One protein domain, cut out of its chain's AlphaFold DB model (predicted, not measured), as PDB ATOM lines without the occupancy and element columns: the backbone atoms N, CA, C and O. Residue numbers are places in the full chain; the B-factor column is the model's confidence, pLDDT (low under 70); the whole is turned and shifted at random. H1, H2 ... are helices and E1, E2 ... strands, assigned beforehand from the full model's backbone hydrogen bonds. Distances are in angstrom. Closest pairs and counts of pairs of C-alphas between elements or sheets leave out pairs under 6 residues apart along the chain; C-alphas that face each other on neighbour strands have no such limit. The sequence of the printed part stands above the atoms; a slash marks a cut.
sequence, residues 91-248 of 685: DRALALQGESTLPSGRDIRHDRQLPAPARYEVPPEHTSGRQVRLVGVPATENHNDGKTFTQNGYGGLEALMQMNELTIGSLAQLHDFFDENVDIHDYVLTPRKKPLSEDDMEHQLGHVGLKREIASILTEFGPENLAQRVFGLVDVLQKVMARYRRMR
ATOM      1  N   ASP A  91     240.225  84.480 -42.199       72.44
ATOM      2  CA  ASP A  91     240.741  85.794 -41.788       72.44
ATOM      3  C   ASP A  91     239.655  86.670 -41.145       72.44
ATOM      4  O   ASP A  91     239.876  87.306 -40.111       72.44
ATOM      5  N   ARG A  92     238.424  86.624 -41.679       73.06
ATOM      6  CA  ARG A  92     237.270  87.322 -41.090       73.06
ATOM      7  C   ARG A  92     236.839  86.687 -39.766       73.06
ATOM      8  O   ARG A  92     236.423  87.403 -38.857       73.06
ATOM      9  N   ALA A  93     236.965  85.367 -39.622       70.62
ATOM     10  CA  ALA A  93     236.736  84.688 -38.349       70.62
ATOM     11  C   ALA A  93     237.793  85.057 -37.294       70.62
ATOM     12  O   ALA A  93     237.447  85.235 -36.128       70.62
ATOM     13  N   LEU A  94     239.059  85.217 -37.692       72.31
ATOM     14  CA  LEU A  94     240.148  85.647 -36.810       72.31
ATOM     15  C   LEU A  94     239.957  87.093 -36.328       72.31
ATOM     16  O   LEU A  94     240.117  87.352 -35.135       72.31
ATOM     17  N   ALA A  95     239.525  88.007 -37.204       72.00
ATOM     18  CA  ALA A  95     239.144  89.367 -36.811       72.00
ATOM     19  C   ALA A  95     238.013  89.358 -35.759       72.00
ATOM     20  O   ALA A  95     238.147  89.945 -34.685       72.00
ATOM     21  N   LEU A  96     236.941  88.600 -36.014       71.06
ATOM     22  CA  LEU A  96     235.800  88.464 -35.100       71.06
ATOM     23  C   LEU A  96     236.156  87.775 -33.760       71.06
ATOM     24  O   LEU A  96     235.548  88.089 -32.731       71.06
ATOM     25  N   GLN A  97     237.147  86.873 -33.738       70.81
ATOM     26  CA  GLN A  97     237.704  86.304 -32.499       70.81
ATOM     27  C   GLN A  97     238.502  87.335 -31.688       70.81
ATOM     28  O   GLN A  97     238.402  87.342 -30.461       70.81
ATOM     29  N   GLY A  98     239.259  88.223 -32.345       60.88
ATOM     30  CA  GLY A  98     240.039  89.277 -31.680       60.88
ATOM     31  C   GLY A  98     239.186  90.219 -30.822       60.88
ATOM     32  O   GLY A  98     239.634  90.695 -29.781       60.88
ATOM     33  N   GLU A  99     237.925  90.410 -31.209       62.03
ATOM     34  CA  GLU A  99     236.934  91.229 -30.501       62.03
ATOM     35  C   GLU A  99     236.018  90.426 -29.555       62.03
ATOM     36  O   GLU A  99     235.042  90.953 -29.026       62.03
ATOM     37  N   SER A 100     236.319  89.146 -29.303       59.78
ATOM     38  CA  SER A 100     235.509  88.233 -28.470       59.78
ATOM     39  C   SER A 100     234.080  87.956 -28.978       59.78
ATOM     40  O   SER A 100     233.240  87.484 -28.209       59.78
ATOM     41  N   THR A 101     233.782  88.210 -30.258       61.34
ATOM     42  CA  THR A 101     232.446  87.944 -30.844       61.34
ATOM     43  C   THR A 101     232.272  86.488 -31.293       61.34
ATOM     44  O   THR A 101     231.157  85.965 -31.296       61.34
ATOM     45  N   LEU A 102     233.384  85.815 -31.609       67.62
ATOM     46  CA  LEU A 102     233.477  84.368 -31.809       67.62
ATOM     47  C   LEU A 102     234.401  83.758 -30.741       67.62
ATOM     48  O   LEU A 102     235.417  84.370 -30.400       67.62
ATOM     49  N   PRO A 103     234.107  82.550 -30.224       61.19
ATOM     50  CA  PRO A 103     235.035  81.839 -29.353       61.19
ATOM     51  C   PRO A 103     236.277  81.411 -30.141       61.19
ATOM     52  O   PRO A 103     236.183  81.023 -31.306       61.19
ATOM     53  N   SER A 104     237.446  81.411 -29.496       56.94
ATOM     54  CA  SER A 104     238.613  80.765 -30.101       56.94
ATOM     55  C   SER A 104     238.385  79.253 -30.163       56.94
ATOM     56  O   SER A 104     237.937  78.649 -29.185       56.94
ATOM     57  N   GLY A 105     238.666  78.643 -31.319       52.69
ATOM     58  CA  GLY A 105     238.213  77.298 -31.718       52.69
ATOM     59  C   GLY A 105     238.815  76.102 -30.963       52.69
ATOM     60  O   GLY A 105     239.026  75.050 -31.562       52.69
ATOM     61  N   ARG A 106     239.142  76.250 -29.675       48.50
ATOM     62  CA  ARG A 106     239.709  75.208 -28.801       48.50
ATOM     63  C   ARG A 106     238.964  75.011 -27.474       48.50
ATOM     64  O   ARG A 106     239.135  73.958 -26.872       48.50
ATOM     65  N   ASP A 107     238.110  75.946 -27.050       48.84
ATOM     66  CA  ASP A 107     237.446  75.919 -25.731       48.84
ATOM     67  C   ASP A 107     235.982  75.418 -25.758       48.84
ATOM     68  O   ASP A 107     235.100  75.965 -25.092       48.84
ATOM     69  N   ILE A 108     235.709  74.328 -26.486       52.50
ATOM     70  CA  ILE A 108     234.457  73.558 -26.336       52.50
ATOM     71  C   ILE A 108     234.766  72.313 -25.497       52.50
ATOM     72  O   ILE A 108     235.572  71.469 -25.884       52.50
ATOM     73  N   ARG A 109     234.154  72.216 -24.310       47.88
ATOM     74  CA  ARG A 109     234.485  71.184 -23.314       47.88
ATOM     75  C   ARG A 109     234.075  69.786 -23.775       47.88
ATOM     76  O   ARG A 109     232.908  69.534 -24.050       47.88
ATOM     77  N   HIS A 110     235.019  68.850 -23.737       49.41
ATOM     78  CA  HIS A 110     234.771  67.427 -23.975       49.41
ATOM     79  C   HIS A 110     234.102  66.734 -22.769       49.41
ATOM     80  O   HIS A 110     234.720  65.875 -22.142       49.41
ATOM     81  N   ASP A 111     232.854  67.084 -22.433       46.62
ATOM     82  CA  ASP A 111     232.074  66.329 -21.435       46.62
ATOM     83  C   ASP A 111     230.601  66.116 -21.839       46.62
ATOM     84  O   ASP A 111     229.700  66.870 -21.491       46.62
ATOM     85  N   ARG A 112     230.395  65.015 -22.573       46.62
ATOM     86  CA  ARG A 112     229.185  64.169 -22.626       46.62
ATOM     87  C   ARG A 112     227.816  64.697 -23.069       46.62
ATOM     88  O   ARG A 112     226.938  63.847 -23.206       46.62
ATOM     89  N   GLN A 113     227.631  65.973 -23.379       54.09
ATOM     90  CA  GLN A 113     226.419  66.462 -24.060       54.09
ATOM     91  C   GLN A 113     226.775  66.994 -25.467       54.09
ATOM     92  O   GLN A 113     227.933  67.347 -25.713       54.09
ATOM     93  N   LEU A 114     225.849  66.898 -26.431       58.03
ATOM     94  CA  LEU A 114     226.091  67.277 -27.832       58.03
ATOM     95  C   LEU A 114     225.731  68.759 -28.028       58.03
ATOM     96  O   LEU A 114     224.544  69.069 -28.148       58.03
ATOM     97  N   PRO A 115     226.725  69.667 -28.117       64.94
ATOM     98  CA  PRO A 115     226.467  71.099 -28.080       64.94
ATOM     99  C   PRO A 115     225.612  71.528 -29.270       64.94
ATOM    100  O   PRO A 115     225.861  71.112 -30.402       64.94
ATOM    101  N   ALA A 116     224.625  72.384 -29.007       67.69
ATOM    102  CA  ALA A 116     223.745  72.954 -30.024       67.69
ATOM    103  C   ALA A 116     224.533  73.545 -31.221       67.69
ATOM    104  O   ALA A 116     225.564  74.186 -30.989       67.69
ATOM    105  N   PRO A 117     224.043  73.406 -32.477       77.81
ATOM    106  CA  PRO A 117     224.706  73.953 -33.656       77.81
ATOM    107  C   PRO A 117     225.013  75.440 -33.523       77.81
ATOM    108  O   PRO A 117     224.226  76.206 -32.952       77.81
ATOM    109  N   ALA A 118     226.148  75.857 -34.080       77.62
ATOM    110  CA  ALA A 118     226.671  77.193 -33.869       77.62
ATOM    111  C   ALA A 118     225.683  78.287 -34.312       77.62
ATOM    112  O   ALA A 118     225.110  78.246 -35.403       77.62
ATOM    113  N   ARG A 119     225.509  79.317 -33.478       80.62
ATOM    114  CA  ARG A 119     224.780  80.540 -33.833       80.62
ATOM    115  C   ARG A 119     225.437  81.743 -33.178       80.62
ATOM    116  O   ARG A 119     225.461  81.841 -31.954       80.62
ATOM    117  N   TYR A 120     225.851  82.699 -34.001       78.88
ATOM    118  CA  TYR A 120     226.410  83.976 -33.559       78.88
ATOM    119  C   TYR A 120     225.671  85.125 -34.246       78.88
ATOM    120  O   TYR A 120     225.276  85.011 -35.408       78.88
ATOM    121  N   GLU A 121     225.460  86.234 -33.540       75.31
ATOM    122  CA  GLU A 121     224.918  87.463 -34.129       75.31
ATOM    123  C   GLU A 121     226.046  88.488 -34.189       75.31
ATOM    124  O   GLU A 121     226.671  88.779 -33.170       75.31
ATOM    125  N   VAL A 122     226.355  88.965 -35.394       72.62
ATOM    126  CA  VAL A 122     227.508  89.842 -35.629       72.62
ATOM    127  C   VAL A 122     227.135  91.272 -35.215       72.62
ATOM    128  O   VAL A 122     226.033  91.715 -35.567       72.62
ATOM    129  N   PRO A 123     227.998  92.009 -34.486       68.88
ATOM    130  CA  PRO A 123     227.722  93.394 -34.112       68.88
ATOM    131  C   PRO A 123     227.433  94.296 -35.329       68.88
ATOM    132  O   PRO A 123     228.060  94.113 -36.374       68.88
ATOM    133  N   PRO A 124     226.536  95.301 -35.212       61.91
ATOM    134  CA  PRO A 124     226.170  96.188 -36.327       61.91
ATOM    135  C   PRO A 124     227.332  96.983 -36.946       61.91
ATOM    136  O   PRO A 124     227.220  97.475 -38.071       61.91
ATOM    137  N   GLU A 125     228.425  97.124 -36.193       61.41
ATOM    138  CA  GLU A 125     229.650  97.842 -36.558       61.41
ATOM    139  C   GLU A 125     230.395  97.150 -37.720       61.41
ATOM    140  O   GLU A 125     230.964  97.828 -38.572       61.41
ATOM    141  N   HIS A 126     230.284  95.821 -37.844       58.91
ATOM    142  CA  HIS A 126     230.998  94.992 -38.836       58.91
ATOM    143  C   HIS A 126     230.122  94.556 -40.021       58.91
ATOM    144  O   HIS A 126     230.487  93.657 -40.792       58.91
ATOM    145  N   THR A 127     228.924  95.135 -40.133       56.03
ATOM    146  CA  THR A 127     227.847  94.667 -41.024       56.03
ATOM    147  C   THR A 127     227.112  95.798 -41.751       56.03
ATOM    148  O   THR A 127     226.008  95.596 -42.268       56.03
ATOM    149  N   SER A 128     227.696  97.001 -41.784       57.91
ATOM    150  CA  SER A 128     227.104  98.199 -42.402       57.91
ATOM    151  C   SER A 128     225.696  98.522 -41.873       57.91
ATOM    152  O   SER A 128     224.831  98.985 -42.616       57.91
ATOM    153  N   GLY A 129     225.432  98.226 -40.592       57.88
ATOM    154  CA  GLY A 129     224.127  98.427 -39.952       57.88
ATOM    155  C   GLY A 129     223.055  97.368 -40.257       57.88
ATOM    156  O   GLY A 129     221.942  97.483 -39.742       57.88
ATOM    157  N   ARG A 130     223.341  96.319 -41.046       62.34
ATOM    158  CA  ARG A 130     222.419  95.180 -41.247       62.34
ATOM    159  C   ARG A 130     222.589  94.165 -40.113       62.34
ATOM    160  O   ARG A 130     223.712  93.787 -39.798       62.34
ATOM    161  N   GLN A 131     221.506  93.644 -39.531       65.44
ATOM    162  CA  GLN A 131     221.627  92.492 -38.628       65.44
ATOM    163  C   GLN A 131     222.044  91.255 -39.443       65.44
ATOM    164  O   GLN A 131     221.331  90.844 -40.360       65.44
ATOM    165  N   VAL A 132     223.207  90.685 -39.124       72.06
ATOM    166  CA  VAL A 132     223.766  89.495 -39.785       72.06
ATOM    167  C   VAL A 132     223.918  88.380 -38.759       72.06
ATOM    168  O   VAL A 132     224.423  88.599 -37.656       72.06
ATOM    169  N   ARG A 133     223.488  87.171 -39.127       79.62
ATOM    170  CA  ARG A 133     223.614  85.978 -38.290       79.62
ATOM    171  C   ARG A 133     224.526  84.962 -38.964       79.62
ATOM    172  O   ARG A 133     224.340  84.634 -40.134       79.62
ATOM    173  N   LEU A 134     225.485  84.451 -38.206       82.38
ATOM    174  CA  LEU A 134     226.288  83.295 -38.580       82.38
ATOM    175  C   LEU A 134     225.625  82.044 -38.001       82.38
ATOM    176  O   LEU A 134     225.201  82.048 -36.842       82.38
ATOM    177  N   VAL A 135     225.527  80.991 -38.808       84.00
ATOM    178  CA  VAL A 135     224.961  79.693 -38.422       84.00
ATOM    179  C   VAL A 135     225.913  78.565 -38.806       84.00
ATOM    180  O   VAL A 135     226.539  78.617 -39.864       84.00
ATOM    181  N   GLY A 136     226.026  77.555 -37.952       84.50
ATOM    182  CA  GLY A 136     226.740  76.323 -38.249       84.50
ATOM    183  C   GLY A 136     225.974  75.466 -39.251       84.50
ATOM    184  O   GLY A 136     224.762  75.273 -39.130       84.50
ATOM    185  N   VAL A 137     226.687  74.948 -40.246       85.62
ATOM    186  CA  VAL A 137     226.226  73.872 -41.131       85.62
ATOM    187  C   VAL A 137     227.248  72.730 -41.099       85.62
ATOM    188  O   VAL A 137     228.439  73.012 -40.940       85.62
ATOM    189  N   PRO A 138     226.837  71.455 -41.250       85.50
ATOM    190  CA  PRO A 138     227.772  70.329 -41.257       85.50
ATOM    191  C   PRO A 138     228.906  70.533 -42.268       85.50
ATOM    192  O   PRO A 138     228.668  70.935 -43.410       85.50
ATOM    193  N   ALA A 139     230.145  70.286 -41.849       82.06
ATOM    194  CA  ALA A 139     231.293  70.411 -42.731       82.06
ATOM    195  C   ALA A 139     231.362  69.241 -43.724       82.06
ATOM    196  O   ALA A 139     231.139  68.086 -43.361       82.06
ATOM    197  N   THR A 140     231.707  69.546 -44.975       77.62
ATOM    198  CA  THR A 140     232.008  68.550 -46.016       77.62
ATOM    199  C   THR A 140     233.493  68.610 -46.363       77.62
ATOM    200  O   THR A 140     234.181  69.552 -45.966       77.62
ATOM    201  N   GLU A 141     234.005  67.646 -47.132       70.31
ATOM    202  CA  GLU A 141     235.415  67.627 -47.559       70.31
ATOM    203  C   GLU A 141     235.840  68.926 -48.272       70.31
ATOM    204  O   GLU A 141     236.968  69.382 -48.103       70.31
ATOM    205  N   ASN A 142     234.905  69.589 -48.967       67.31
ATOM    206  CA  ASN A 142     235.116  70.883 -49.628       67.31
ATOM    207  C   ASN A 142     235.452  72.036 -48.661       67.31
ATOM    208  O   ASN A 142     235.931  73.073 -49.105       67.31
ATOM    209  N   HIS A 143     235.180  71.894 -47.358       72.75
ATOM    210  CA  HIS A 143     235.453  72.921 -46.343       72.75
ATOM    211  C   HIS A 143     236.832  72.746 -45.676       72.75
ATOM    212  O   HIS A 143     237.205  73.546 -44.822       72.75
ATOM    213  N   ASN A 144     237.608  71.731 -46.077       65.88
ATOM    214  CA  ASN A 144     238.995  71.518 -45.643       65.88
ATOM    215  C   ASN A 144     240.015  72.292 -46.511       65.88
ATOM    216  O   ASN A 144     241.198  71.961 -46.526       65.88
ATOM    217  N   ASP A 145     239.570  73.323 -47.236       67.56
ATOM    218  CA  ASP A 145     240.379  74.124 -48.166       67.56
ATOM    219  C   ASP A 145     241.381  75.079 -47.482       67.56
ATOM    220  O   ASP A 145     242.164  75.750 -48.155       67.56
ATOM    221  N   GLY A 146     241.340  75.166 -46.149       64.00
ATOM    222  CA  GLY A 146     242.161  76.068 -45.339       64.00
ATOM    223  C   GLY A 146     241.723  77.538 -45.377       64.00
ATOM    224  O   GLY A 146     242.305  78.349 -44.662       64.00
ATOM    225  N   LYS A 147     240.701  77.882 -46.171       71.12
ATOM    226  CA  LYS A 147     240.145  79.240 -46.298       71.12
ATOM    227  C   LYS A 147     238.820  79.373 -45.555       71.12
ATOM    228  O   LYS A 147     238.498  80.452 -45.070       71.12
ATOM    229  N   THR A 148     238.057  78.289 -45.451       76.75
ATOM    230  CA  THR A 148     236.802  78.215 -44.697       76.75
ATOM    231  C   THR A 148     237.068  78.095 -43.196       76.75
ATOM    232  O   THR A 148     237.819  77.227 -42.755       76.75
ATOM    233  N   PHE A 149     236.404  78.917 -42.379       78.31
ATOM    234  CA  PHE A 149     236.413  78.740 -40.930       78.31
ATOM    235  C   PHE A 149     235.513  77.570 -40.509       78.31
ATOM    236  O   PHE A 149     234.287  77.611 -40.666       78.31
ATOM    237  N   THR A 150     236.139  76.546 -39.927       79.69
ATOM    238  CA  THR A 150     235.475  75.378 -39.344       79.69
ATOM    239  C   THR A 150     235.729  75.285 -37.838       79.69
ATOM    240  O   THR A 150     236.781  75.682 -37.336       79.69
ATOM    241  N   GLN A 151     234.751  74.757 -37.103       75.56
ATOM    242  CA  GLN A 151     234.809  74.543 -35.657       75.56
ATOM    243  C   GLN A 151     234.079  73.255 -35.264       75.56
ATOM    244  O   GLN A 151     233.234  72.761 -36.005       75.56
ATOM    245  N   ASN A 152     234.365  72.708 -34.082       76.12
ATOM    246  CA  ASN A 152     233.570  71.601 -33.543       76.12
ATOM    247  C   ASN A 152     232.145  72.087 -33.213       76.12
ATOM    248  O   ASN A 152     231.978  73.192 -32.692       76.12
ATOM    249  N   GLY A 153     231.137  71.260 -33.492       73.94
ATOM    250  CA  GLY A 153     229.723  71.581 -33.296       73.94
ATOM    251  C   GLY A 153     228.857  70.338 -33.075       73.94
ATOM    252  O   GLY A 153     229.320  69.332 -32.528       73.94
ATOM    253  N   TYR A 154     227.590  70.401 -33.477       76.19
ATOM    254  CA  TYR A 154     226.608  69.359 -33.201       76.19
ATOM    255  C   TYR A 154     226.858  68.103 -34.045       76.19
ATOM    256  O   TYR A 154     226.619  68.068 -35.251       76.19
ATOM    257  N   GLY A 155     227.336  67.040 -33.395       72.25
ATOM    258  CA  GLY A 155     227.557  65.735 -34.026       72.25
ATOM    259  C   GLY A 155     228.778  65.645 -34.950       72.25
ATOM    260  O   GLY A 155     229.006  64.582 -35.526       72.25
ATOM    261  N   GLY A 156     229.582  66.704 -35.083       80.19
ATOM    262  CA  GLY A 156     230.761  66.704 -35.950       80.19
ATOM    263  C   GLY A 156     231.458  68.060 -36.058       80.19
ATOM    264  O   GLY A 156     231.357  68.909 -35.172       80.19
ATOM    265  N   LEU A 157     232.182  68.247 -37.162       82.06
ATOM    266  CA  LEU A 157     232.750  69.534 -37.560       82.06
ATOM    267  C   LEU A 157     231.671  70.361 -38.281       82.06
ATOM    268  O   LEU A 157     230.966  69.843 -39.147       82.06
ATOM    269  N   GLU A 158     231.561  71.643 -37.954       84.31
ATOM    270  CA  GLU A 158     230.683  72.616 -38.605       84.31
ATOM    271  C   GLU A 158     231.510  73.683 -39.330       84.31
ATOM    272  O   GLU A 158     232.548  74.123 -38.836       84.31
ATOM    273  N   ALA A 159     231.026  74.141 -40.484       85.25
ATOM    274  CA  ALA A 159     231.474  75.378 -41.116       85.25
ATOM    275  C   ALA A 159     230.473  76.498 -40.796       85.25
ATOM    276  O   ALA A 159     229.262  76.262 -40.790       85.25
ATOM    277  N   LEU A 160     230.954  77.719 -40.547       83.06
ATOM    278  CA  LEU A 160     230.058  78.859 -40.325       83.06
ATOM    279  C   LEU A 160     229.606  79.465 -41.658       83.06
ATOM    280  O   LEU A 160     230.422  79.757 -42.527       83.06
ATOM    281  N   MET A 161     228.302  79.698 -41.797       82.00
ATOM    282  CA  MET A 161     227.662  80.301 -42.965       82.00
ATOM    283  C   MET A 161     226.937  81.595 -42.577       82.00
ATOM    284  O   MET A 161     226.263  81.654 -41.548       82.00
ATOM    285  N   GLN A 162     227.007  82.624 -43.425       82.25
ATOM    286  CA  GLN A 162     226.154  83.806 -43.304       82.25
ATOM    287  C   GLN A 162     224.707  83.482 -43.712       82.25
ATOM    288  O   GLN A 162     224.430  83.160 -44.870       82.25
ATOM    289  N   MET A 163     223.778  83.647 -42.767       80.06
ATOM    290  CA  MET A 163     222.336  83.606 -42.997       80.06
ATOM    291  C   MET A 163     221.769  85.031 -42.973       80.06
ATOM    292  O   MET A 163     221.872  85.744 -41.972       80.06
ATOM    293  N   ASN A 164     221.140  85.432 -44.075       74.88
ATOM    294  CA  ASN A 164     220.458  86.718 -44.196       74.88
ATOM    295  C   ASN A 164     218.973  86.587 -43.831       74.88
ATOM    296  O   ASN A 164     218.339  85.578 -44.126       74.88
ATOM    297  N   GLU A 165     218.399  87.637 -43.244       74.94
ATOM    298  CA  GLU A 165     216.946  87.770 -43.071       74.94
ATOM    299  C   GLU A 165     216.340  88.607 -44.216       74.94
ATOM    300  O   GLU A 165     217.038  89.429 -44.835       74.94
ATOM    301  N   LEU A 166     215.048  88.403 -44.506       74.19
ATOM    302  CA  LEU A 166     214.288  89.266 -45.418       74.19
ATOM    303  C   LEU A 166     214.106  90.651 -44.793       74.19
ATOM    304  O   LEU A 166     213.752  90.778 -43.623       74.19
ATOM    305  N   THR A 167     214.317  91.701 -45.585       72.56
ATOM    306  CA  THR A 167     214.066  93.072 -45.123       72.56
ATOM    307  C   THR A 167     212.564  93.366 -45.090       72.56
ATOM    308  O   THR A 167     211.795  92.757 -45.834       72.56
ATOM    309  N   ILE A 168     212.144  94.357 -44.298       71.50
ATOM    310  CA  ILE A 168     210.743  94.820 -44.259       71.50
ATOM    311  C   ILE A 168     210.260  95.224 -45.666       71.50
ATOM    312  O   ILE A 168     209.153  94.875 -46.061       71.50
ATOM    313  N   GLY A 169     211.116  95.882 -46.460       69.25
ATOM    314  CA  GLY A 169     210.810  96.221 -47.854       69.25
ATOM    315  C   GLY A 169     210.716  95.001 -48.780       69.25
ATOM    316  O   GLY A 169     209.905  95.001 -49.699       69.25
ATOM    317  N   SER A 170     211.496  93.945 -48.523       72.00
ATOM    318  CA  SER A 170     211.401  92.671 -49.253       72.00
ATOM    319  C   SER A 170     210.101  91.930 -48.938       72.00
ATOM    320  O   SER A 170     209.491  91.387 -49.849       72.00
ATOM    321  N   LEU A 171     209.671  91.924 -47.670       73.75
ATOM    322  CA  LEU A 171     208.410  91.310 -47.241       73.75
ATOM    323  C   LEU A 171     207.197  92.064 -47.798       73.75
ATOM    324  O   LEU A 171     206.295  91.432 -48.333       73.75
ATOM    325  N   ALA A 172     207.207  93.400 -47.749       72.00
ATOM    326  CA  ALA A 172     206.150  94.218 -48.347       72.00
ATOM    327  C   ALA A 172     206.035  93.988 -49.865       72.00
ATOM    328  O   ALA A 172     204.947  93.735 -50.361       72.00
ATOM    329  N   GLN A 173     207.158  93.977 -50.593       70.25
ATOM    330  CA  GLN A 173     207.157  93.694 -52.036       70.25
ATOM    331  C   GLN A 173     206.728  92.261 -52.366       70.25
ATOM    332  O   GLN A 173     206.220  92.022 -53.453       70.25
ATOM    333  N   LEU A 174     206.953  91.300 -51.465       74.62
ATOM    334  CA  LEU A 174     206.529  89.914 -51.656       74.62
ATOM    335  C   LEU A 174     205.027  89.737 -51.362       74.62
ATOM    336  O   LEU A 174     204.391  88.904 -51.995       74.62
ATOM    337  N   HIS A 175     204.447  90.550 -50.473       72.94
ATOM    338  CA  HIS A 175     203.000  90.600 -50.226       72.94
ATOM    339  C   HIS A 175     202.215  91.050 -51.473       72.94
ATOM    340  O   HIS A 175     201.109  90.563 -51.687       72.94
ATOM    341  N   ASP A 176     202.787  91.898 -52.338       71.69
ATOM    342  CA  ASP A 176     202.165  92.315 -53.612       71.69
ATOM    343  C   ASP A 176     201.876  91.138 -54.582       71.69
ATOM    344  O   ASP A 176     201.171  91.321 -55.574       71.69
ATOM    345  N   PHE A 177     202.423  89.939 -54.328       69.56
ATOM    346  CA  PHE A 177     202.226  88.728 -55.142       69.56
ATOM    347  C   PHE A 177     201.146  87.770 -54.607       69.56
ATOM    348  O   PHE A 177     200.889  86.746 -55.244       69.56
ATOM    349  N   PHE A 178     200.524  88.065 -53.462       70.62
ATOM    350  CA  PHE A 178     199.490  87.228 -52.844       70.62
ATOM    351  C   PHE A 178     198.167  87.994 -52.693       70.62
ATOM    352  O   PHE A 178     198.154  89.216 -52.552       70.62
ATOM    353  N   ASP A 179     197.045  87.268 -52.696       66.56
ATOM    354  CA  ASP A 179     195.720  87.844 -52.438       66.56
ATOM    355  C   ASP A 179     195.623  88.436 -51.015       66.56
ATOM    356  O   ASP A 179     196.272  87.958 -50.084       66.56
ATOM    357  N   GLU A 180     194.733  89.421 -50.817       60.72
ATOM    358  CA  GLU A 180     194.590  90.254 -49.598       60.72
ATOM    359  C   GLU A 180     194.318  89.508 -48.264       60.72
ATOM    360  O   GLU A 180     194.122  90.142 -47.230       60.72
ATOM    361  N   ASN A 181     194.260  88.172 -48.262       61.44
ATOM    362  CA  ASN A 181     193.893  87.334 -47.113       61.44
ATOM    363  C   ASN A 181     194.953  86.267 -46.752       61.44
ATOM    364  O   ASN A 181     194.650  85.353 -45.985       61.44
ATOM    365  N   VAL A 182     196.168  86.344 -47.306       72.25
ATOM    366  CA  VAL A 182     197.239  85.349 -47.102       72.25
ATOM    367  C   VAL A 182     198.288  85.864 -46.106       72.25
ATOM    368  O   VAL A 182     198.886  86.912 -46.339       72.25
ATOM    369  N   ASP A 183     198.567  85.125 -45.022       75.00
ATOM    370  CA  ASP A 183     199.728  85.431 -44.171       75.00
ATOM    371  C   ASP A 183     201.011  84.909 -44.832       75.00
ATOM    372  O   ASP A 183     201.227  83.709 -45.009       75.00
ATOM    373  N   ILE A 184     201.892  85.838 -45.194       70.50
ATOM    374  CA  ILE A 184     203.167  85.559 -45.853       70.50
ATOM    375  C   ILE A 184     204.109  84.692 -44.996       70.50
ATOM    376  O   ILE A 184     205.001  84.029 -45.531       70.50
ATOM    377  N   HIS A 185     203.914  84.664 -43.673       74.38
ATOM    378  CA  HIS A 185     204.703  83.851 -42.751       74.38
ATOM    379  C   HIS A 185     204.377  82.349 -42.813       74.38
ATOM    380  O   HIS A 185     205.232  81.552 -42.425       74.38
ATOM    381  N   ASP A 186     203.222  81.951 -43.360       77.25
ATOM    382  CA  ASP A 186     202.894  80.534 -43.600       77.25
ATOM    383  C   ASP A 186     203.696  79.943 -44.778       77.25
ATOM    384  O   ASP A 186     203.944  78.738 -44.834       77.25
ATOM    385  N   TYR A 187     204.149  80.795 -45.706       74.94
ATOM    386  CA  TYR A 187     204.841  80.404 -46.941       74.94
ATOM    387  C   TYR A 187     206.361  80.618 -46.885       74.94
ATOM    388  O   TYR A 187     207.087  80.140 -47.760       74.94
ATOM    389  N   VAL A 188     206.867  81.343 -45.879       77.06
ATOM    390  CA  VAL A 188     208.265  81.792 -45.819       77.06
ATOM    391  C   VAL A 188     208.904  81.502 -44.461       77.06
ATOM    392  O   VAL A 188     208.486  82.010 -43.419       77.06
ATOM    393  N   LEU A 189     210.003  80.738 -44.488       80.56
ATOM    394  CA  LEU A 189     210.787  80.361 -43.309       80.56
ATOM    395  C   LEU A 189     211.285  81.592 -42.534       80.56
ATOM    396  O   LEU A 189     212.275  82.231 -42.891       80.56
ATOM    397  N   THR A 190     210.601  81.901 -41.433       75.81
ATOM    398  CA  THR A 190     210.878  83.072 -40.595       75.81
ATOM    399  C   THR A 190     211.864  82.711 -39.465       75.81
ATOM    400  O   THR A 190     211.581  81.804 -38.675       75.81
ATOM    401  N   PRO A 191     213.027  83.387 -39.337       75.19
ATOM    402  CA  PRO A 191     214.043  83.037 -38.341       75.19
ATOM    403  C   PRO A 191     213.594  83.157 -36.875       75.19
ATOM    404  O   PRO A 191     212.885  84.082 -36.473       75.19
ATOM    405  N   ARG A 192     214.072  82.241 -36.020       76.50
ATOM    406  CA  ARG A 192     213.756  82.249 -34.580       76.50
ATOM    407  C   ARG A 192     214.474  83.391 -33.849       76.50
ATOM    408  O   ARG A 192     215.706  83.430 -33.803       76.50
ATOM    409  N   LYS A 193     213.703  84.245 -33.161       73.06
ATOM    410  CA  LYS A 193     214.190  85.386 -32.346       73.06
ATOM    411  C   LYS A 193     215.158  85.014 -31.210       73.06
ATOM    412  O   LYS A 193     215.847  85.886 -30.700       73.06
ATOM    413  N   LYS A 194     215.215  83.741 -30.808       75.25
ATOM    414  CA  LYS A 194     216.199  83.179 -29.869       75.25
ATOM    415  C   LYS A 194     216.688  81.815 -30.383       75.25
ATOM    416  O   LYS A 194     215.932  81.169 -31.117       75.25
ATOM    417  N   PRO A 195     217.907  81.367 -30.030       72.00
ATOM    418  CA  PRO A 195     218.281  79.957 -30.151       72.00
ATOM    419  C   PRO A 195     217.375  79.068 -29.279       72.00
ATOM    420  O   PRO A 195     216.722  79.555 -28.355       72.00
ATOM    421  N   LEU A 196     217.346  77.768 -29.580       75.62
ATOM    422  CA  LEU A 196     216.876  76.745 -28.636       75.62
ATOM    423  C   LEU A 196     217.965  76.500 -27.581       75.62
ATOM    424  O   LEU A 196     219.143  76.710 -27.873       75.62
ATOM    425  N   SER A 197     217.588  76.043 -26.385       76.44
ATOM    426  CA  SER A 197     218.562  75.419 -25.482       76.44
ATOM    427  C   SER A 197     218.939  74.016 -25.978       76.44
ATOM    428  O   SER A 197     218.275  73.459 -26.854       76.44
ATOM    429  N   GLU A 198     220.008  73.450 -25.424       72.50
ATOM    430  CA  GLU A 198     220.471  72.088 -25.722       72.50
ATOM    431  C   GLU A 198     219.396  71.048 -25.343       72.50
ATOM    432  O   GLU A 198     218.976  70.254 -26.186       72.50
ATOM    433  N   ASP A 199     218.830  71.165 -24.136       75.19
ATOM    434  CA  ASP A 199     217.738  70.312 -23.647       75.19
ATOM    435  C   ASP A 199     216.449  70.455 -24.492       75.19
ATOM    436  O   ASP A 199     215.803  69.458 -24.833       75.19
ATOM    437  N   ASP A 200     216.075  71.685 -24.886       79.88
ATOM    438  CA  ASP A 200     214.934  71.919 -25.790       79.88
ATOM    439  C   ASP A 200     215.159  71.263 -27.159       79.88
ATOM    440  O   ASP A 200     214.211  70.799 -27.798       79.88
ATOM    441  N   MET A 201     216.403  71.250 -27.643       79.94
ATOM    442  CA  MET A 201     216.751  70.749 -28.968       79.94
ATOM    443  C   MET A 201     216.649  69.230 -29.045       79.94
ATOM    444  O   MET A 201     215.997  68.722 -29.960       79.94
ATOM    445  N   GLU A 202     217.198  68.505 -28.067       78.56
ATOM    446  CA  GLU A 202     217.009  67.054 -27.970       78.56
ATOM    447  C   GLU A 202     215.521  66.697 -27.823       78.56
ATOM    448  O   GLU A 202     215.034  65.765 -28.469       78.56
ATOM    449  N   HIS A 203     214.755  67.486 -27.058       84.38
ATOM    450  CA  HIS A 203     213.312  67.293 -26.924       84.38
ATOM    451  C   HIS A 203     212.553  67.504 -28.250       84.38
ATOM    452  O   HIS A 203     211.694  66.693 -28.611       84.38
ATOM    453  N   GLN A 204     212.884  68.551 -29.017       82.12
ATOM    454  CA  GLN A 204     212.299  68.800 -30.341       82.12
ATOM    455  C   GLN A 204     212.689  67.716 -31.355       82.12
ATOM    456  O   GLN A 204     211.815  67.208 -32.057       82.12
ATOM    457  N   LEU A 205     213.957  67.295 -31.393       82.06
ATOM    458  CA  LEU A 205     214.425  66.179 -32.226       82.06
ATOM    459  C   LEU A 205     213.803  64.840 -31.803       82.06
ATOM    460  O   LEU A 205     213.636  63.946 -32.628       82.06
ATOM    461  N   GLY A 206     213.392  64.699 -30.541       83.00
ATOM    462  CA  GLY A 206     212.583  63.588 -30.048       83.00
ATOM    463  C   GLY A 206     211.141  63.580 -30.578       83.00
ATOM    464  O   GLY A 206     210.563  62.496 -30.735       83.00
ATOM    465  N   HIS A 207     210.571  64.748 -30.890       91.56
ATOM    466  CA  HIS A 207     209.143  64.945 -31.143       91.56
ATOM    467  C   HIS A 207     208.647  64.282 -32.442       91.56
ATOM    468  O   HIS A 207     209.173  64.501 -33.533       91.56
ATOM    469  N   VAL A 208     207.564  63.501 -32.337       90.19
ATOM    470  CA  VAL A 208     206.996  62.723 -33.458       90.19
ATOM    471  C   VAL A 208     206.514  63.617 -34.606       90.19
ATOM    472  O   VAL A 208     206.628  63.217 -35.761       90.19
ATOM    473  N   GLY A 209     206.027  64.829 -34.315       89.00
ATOM    474  CA  GLY A 209     205.649  65.796 -35.351       89.00
ATOM    475  C   GLY A 209     206.836  66.185 -36.235       89.00
ATOM    476  O   GLY A 209     206.783  65.992 -37.443       89.00
ATOM    477  N   LEU A 210     207.949  66.622 -35.633       87.25
ATOM    478  CA  LEU A 210     209.138  67.041 -36.384       87.25
ATOM    479  C   LEU A 210     209.741  65.880 -37.191       87.25
ATOM    480  O   LEU A 210     210.142  66.067 -38.336       87.25
ATOM    481  N   LYS A 211     209.736  64.664 -36.631       88.25
ATOM    482  CA  LYS A 211     210.162  63.448 -37.343       88.25
ATOM    483  C   LYS A 211     209.328  63.162 -38.592       88.25
ATOM    484  O   LYS A 211     209.877  62.645 -39.558       88.25
ATOM    485  N   ARG A 212     208.030  63.487 -38.590       90.81
ATOM    486  CA  ARG A 212     207.164  63.332 -39.768       90.81
ATOM    487  C   ARG A 212     207.472  64.374 -40.837       90.81
ATOM    488  O   ARG A 212     207.664  63.977 -41.978       90.81
ATOM    489  N   GLU A 213     207.610  65.648 -40.468       90.06
ATOM    490  CA  GLU A 213     207.982  66.705 -41.425       90.06
ATOM    491  C   GLU A 213     209.348  66.422 -42.075       90.06
ATOM    492  O   GLU A 213     209.489  66.472 -43.295       90.06
ATOM    493  N   ILE A 214     210.348  66.034 -41.273       87.50
ATOM    494  CA  ILE A 214     211.677  65.663 -41.780       87.50
ATOM    495  C   ILE A 214     211.602  64.414 -42.671       87.50
ATOM    496  O   ILE A 214     212.257  64.384 -43.709       87.50
ATOM    497  N   ALA A 215     210.794  63.404 -42.328       86.81
ATOM    498  CA  ALA A 215     210.617  62.224 -43.178       86.81
ATOM    499  C   ALA A 215     209.955  62.562 -44.526       86.81
ATOM    500  O   ALA A 215     210.369  62.022 -45.549       86.81
ATOM    501  N   SER A 216     208.981  63.477 -44.552       90.06
ATOM    502  CA  SER A 216     208.394  63.987 -45.796       90.06
ATOM    503  C   SER A 216     209.436  64.705 -46.659       90.06
ATOM    504  O   SER A 216     209.562  64.390 -47.837       90.06
ATOM    505  N   ILE A 217     210.244  65.596 -46.073       87.75
ATOM    506  CA  ILE A 217     211.323  66.293 -46.793       87.75
ATOM    507  C   ILE A 217     212.356  65.295 -47.340       87.75
ATOM    508  O   ILE A 217     212.710  65.374 -48.512       87.75
ATOM    509  N   LEU A 218     212.795  64.326 -46.530       87.19
ATOM    510  CA  LEU A 218     213.790  63.316 -46.919       87.19
ATOM    511  C   LEU A 218     213.255  62.226 -47.866       87.19
ATOM    512  O   LEU A 218     214.033  61.383 -48.310       87.19
ATOM    513  N   THR A 219     211.957  62.229 -48.184       89.88
ATOM    514  CA  THR A 219     211.389  61.371 -49.239       89.88
ATOM    515  C   THR A 219     211.643  61.965 -50.629       89.88
ATOM    516  O   THR A 219     211.927  61.221 -51.563       89.88
ATOM    517  N   GLU A 220     211.601  63.296 -50.753       88.00
ATOM    518  CA  GLU A 220     211.773  64.022 -52.023       88.00
ATOM    519  C   GLU A 220     213.193  64.600 -52.201       88.00
ATOM    520  O   GLU A 220     213.688  64.728 -53.321       88.00
ATOM    521  N   PHE A 221     213.875  64.955 -51.104       87.06
ATOM    522  CA  PHE A 221     215.158  65.663 -51.123       87.06
ATOM    523  C   PHE A 221     216.234  64.944 -50.302       87.06
ATOM    524  O   PHE A 221     216.066  64.687 -49.112       87.06
ATOM    525  N   GLY A 222     217.395  64.690 -50.914       84.62
ATOM    526  CA  GLY A 222     218.551  64.143 -50.200       84.62
ATOM    527  C   GLY A 222     219.073  65.084 -49.095       84.62
ATOM    528  O   GLY A 222     218.992  66.308 -49.248       84.62
ATOM    529  N   PRO A 223     219.654  64.545 -48.004       82.06
ATOM    530  CA  PRO A 223     220.150  65.341 -46.874       82.06
ATOM    531  C   PRO A 223     221.381  66.199 -47.219       82.06
ATOM    532  O   PRO A 223     221.687  67.155 -46.504       82.06
ATOM    533  N   GLU A 224     222.073  65.882 -48.318       82.56
ATOM    534  CA  GLU A 224     223.327  66.514 -48.736       82.56
ATOM    535  C   GLU A 224     223.202  68.036 -48.886       82.56
ATOM    536  O   GLU A 224     222.481  68.552 -49.749       82.56
ATOM    537  N   ASN A 225     223.932  68.764 -48.034       78.62
ATOM    538  CA  ASN A 225     223.915  70.227 -47.933       78.62
ATOM    539  C   ASN A 225     222.510  70.840 -47.723       78.62
ATOM    540  O   ASN A 225     222.303  72.023 -48.003       78.62
ATOM    541  N   LEU A 226     221.541  70.075 -47.202       83.69
ATOM    542  CA  LEU A 226     220.150  70.514 -47.033       83.69
ATOM    543  C   LEU A 226     220.039  71.799 -46.192       83.69
ATOM    544  O   LEU A 226     219.371  72.740 -46.610       83.69
ATOM    545  N   ALA A 227     220.755  71.889 -45.066       82.62
ATOM    546  CA  ALA A 227     220.772  73.091 -44.224       82.62
ATOM    547  C   ALA A 227     221.316  74.327 -44.970       82.62
ATOM    548  O   ALA A 227     220.689  75.385 -44.962       82.62
ATOM    549  N   GLN A 228     222.439  74.178 -45.682       82.50
ATOM    550  CA  GLN A 228     223.059  75.243 -46.479       82.50
ATOM    551  C   GLN A 228     222.121  75.735 -47.597       82.50
ATOM    552  O   GLN A 228     221.990  76.939 -47.820       82.50
ATOM    553  N   ARG A 229     221.424  74.809 -48.270       83.31
ATOM    554  CA  ARG A 229     220.418  75.116 -49.301       83.31
ATOM    555  C   ARG A 229     219.219  75.857 -48.709       83.31
ATOM    556  O   ARG A 229     218.854  76.907 -49.231       83.31
ATOM    557  N   VAL A 230     218.663  75.370 -47.597       84.25
ATOM    558  CA  VAL A 230     217.522  75.985 -46.896       84.25
ATOM    559  C   VAL A 230     217.844  77.409 -46.431       84.25
ATOM    560  O   VAL A 230     217.071  78.324 -46.711       84.25
ATOM    561  N   PHE A 231     219.006  77.642 -45.810       82.62
ATOM    562  CA  PHE A 231     219.450  78.998 -45.453       82.62
ATOM    563  C   PHE A 231     219.752  79.873 -46.686       82.62
ATOM    564  O   PHE A 231     219.618  81.095 -46.627       82.62
ATOM    565  N   GLY A 232     220.119  79.266 -47.819       76.88
ATOM    566  CA  GLY A 232     220.343  79.951 -49.091       76.88
ATOM    567  C   GLY A 232     219.072  80.448 -49.797       76.88
ATOM    568  O   GLY A 232     219.151  81.444 -50.520       76.88
ATOM    569  N   LEU A 233     217.911  79.813 -49.580       80.81
ATOM    570  CA  LEU A 233     216.646  80.147 -50.262       80.81
ATOM    571  C   LEU A 233     216.216  81.607 -50.061       80.81
ATOM    572  O   LEU A 233     215.775  82.253 -51.010       80.81
ATOM    573  N   VAL A 234     216.395  82.152 -48.854       76.94
ATOM    574  CA  VAL A 234     216.041  83.547 -48.521       76.94
ATOM    575  C   VAL A 234     216.791  84.553 -49.400       76.94
ATOM    576  O   VAL A 234     216.237  85.582 -49.790       76.94
ATOM    577  N   ASP A 235     218.036  84.249 -49.754       73.12
ATOM    578  CA  ASP A 235     218.851  85.092 -50.624       73.12
ATOM    579  C   ASP A 235     218.536  84.884 -52.111       73.12
ATOM    580  O   ASP A 235     218.613  85.835 -52.886       73.12
ATOM    581  N   VAL A 236     218.177  83.660 -52.524       78.69
ATOM    582  CA  VAL A 236     217.665  83.404 -53.883       78.69
ATOM    583  C   VAL A 236     216.399  84.229 -54.101       78.69
ATOM    584  O   VAL A 236     216.297  84.936 -55.099       78.69
ATOM    585  N   LEU A 237     215.497  84.247 -53.116       79.69
ATOM    586  CA  LEU A 237     214.303  85.086 -53.126       79.69
ATOM    587  C   LEU A 237     214.657  86.585 -53.169       79.69
ATOM    588  O   LEU A 237     214.116  87.304 -54.003       79.69
ATOM    589  N   GLN A 238     215.621  87.065 -52.371       74.81
ATOM    590  CA  GLN A 238     216.091  88.464 -52.459       74.81
ATOM    591  C   GLN A 238     216.663  88.812 -53.846       74.81
ATOM    592  O   GLN A 238     216.380  89.897 -54.358       74.81
ATOM    593  N   LYS A 239     217.411  87.901 -54.487       75.38
ATOM    594  CA  LYS A 239     217.927  88.088 -55.856       75.38
ATOM    595  C   LYS A 239     216.812  88.096 -56.907       75.38
ATOM    596  O   LYS A 239     216.824  88.964 -57.776       75.38
ATOM    597  N   VAL A 240     215.832  87.195 -56.810       78.62
ATOM    598  CA  VAL A 240     214.660  87.155 -57.706       78.62
ATOM    599  C   VAL A 240     213.838  88.438 -57.580       78.62
ATOM    600  O   VAL A 240     213.541  89.066 -58.593       78.62
ATOM    601  N   MET A 241     213.559  88.897 -56.357       73.56
ATOM    602  CA  MET A 241     212.839  90.154 -56.112       73.56
ATOM    603  C   MET A 241     213.612  91.379 -56.629       73.56
ATOM    604  O   MET A 241     213.010  92.315 -57.155       73.56
ATOM    605  N   ALA A 242     214.948  91.372 -56.548       70.44
ATOM    606  CA  ALA A 242     215.783  92.417 -57.139       70.44
ATOM    607  C   ALA A 242     215.764  92.395 -58.682       70.44
ATOM    608  O   ALA A 242     215.665  93.459 -59.291       70.44
ATOM    609  N   ARG A 243     215.802  91.213 -59.323       70.50
ATOM    610  CA  ARG A 243     215.659  91.085 -60.789       70.50
ATOM    611  C   ARG A 243     214.266  91.521 -61.246       70.50
ATOM    612  O   ARG A 243     214.166  92.296 -62.189       70.50
ATOM    613  N   TYR A 244     213.212  91.107 -60.539       67.44
ATOM    614  CA  TYR A 244     211.838  91.550 -60.799       67.44
ATOM    615  C   TYR A 244     211.701  93.074 -60.721       67.44
ATOM    616  O   TYR A 244     211.083  93.671 -61.599       67.44
ATOM    617  N   ARG A 245     212.323  93.717 -59.721       64.69
ATOM    618  CA  ARG A 245     212.310  95.180 -59.611       64.69
ATOM    619  C   ARG A 245     212.932  95.851 -60.838       64.69
ATOM    620  O   ARG A 245     212.266  96.689 -61.431       64.69
ATOM    621  N   ARG A 246     214.135  95.431 -61.260       62.00
ATOM    622  CA  ARG A 246     214.777  95.980 -62.471       62.00
ATOM    623  C   ARG A 246     213.914  95.776 -63.713       62.00
ATOM    624  O   ARG A 246     213.701  96.731 -64.445       62.00
ATOM    625  N   MET A 247     213.354  94.578 -63.906       56.72
ATOM    626  CA  MET A 247     212.457  94.306 -65.035       56.72
ATOM    627  C   MET A 247     211.215  95.210 -65.007       56.72
ATOM    628  O   MET A 247     210.819  95.729 -66.043       56.72
ATOM    629  N   ARG A 248     210.616  95.456 -63.833       55.00
ATOM    630  CA  ARG A 248     209.472  96.372 -63.683       55.00
ATOM    631  C   ARG A 248     209.857  97.824 -63.993       55.00
ATOM    632  O   ARG A 248     209.143  98.489 -64.735       55.00
TER     633      ARG A 248
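This is residues 91 to 248 of the 685 residues of an uncharacterized protein of Phytophthora ramorum (UniProt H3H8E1). A small, curled sheet of four strands has one long helix, H5, packing beside E2 and E4 with residues 226 to 235 and then running on past them to meet H2. H3 and H4 form a corner away from the sheet, and two long stretches with no named element, residues 99 to 118 between H1 and E1 and residues 176 to 197 between H2 and H3, loop between the parts they join. The printed part has 158 residues, in the order H1 E1 E2 E3 E4 H2 H3 H4 H5; the sheet E1 E2 E4 E3 is antiparallel and the class is mixed. It is only just compact, close to loose, with a radius of gyration of the C-alphas of 18.0 A and spans of 53 by 42 by 29 A.

The strands are E1, residues 119 to 122; E2, 132 to 138, 19.6 A; E3, 150 to 153; and E4, 156 to 163, 20.2 A. The helices are H1, residues 91 to 98, beginning at C-alpha 91 (240.741, 85.794, -41.788); H2, 168 to 175; H3, 198 to 206; H4, 208 to 220, 19.2 A; and H5, 226 to 248, 32.6 A, ending at C-alpha 248 (209.472, 96.372, -63.683).

In hairpin E1 and E2, N 134 and O 120 are 2.9 A apart; for E2 and E4, N 161 and O 135, 2.8 A; in hairpin E3 and E4, N 158 and O 151, 2.8 A. H5 is on the sheet, over none of its strands; its closest C-alphas to E4 are Phe 231 and Met 163, 6.0 A. H5 has a kink of 32 degrees near residue 234. With residues 238 to 241 alone it touches H2, about perpendicular at 79 degrees, closest C-alphas Gln 238 and Ser 170, 7.1 A. H3 and H4 are close but not clearly touching, C-alphas Gln 204 and Leu 210 being closest at 7.0 A. H1 is not on the sheet. Every O i to N i+4 pair is within hydrogen-bond range in H1, H2 and H3, against 8 of 9 in H4 and 17 of 19 in H5.

The farthest C-alphas, Asp 111 and Arg 248, are 56.6 A apart. The printed part has no cut. Long links are H1 to E1, E2 to E3 and H2 to H3. Mean pLDDT of the printed part is 73.6; 42 residues are under 70, among them 98 to 116.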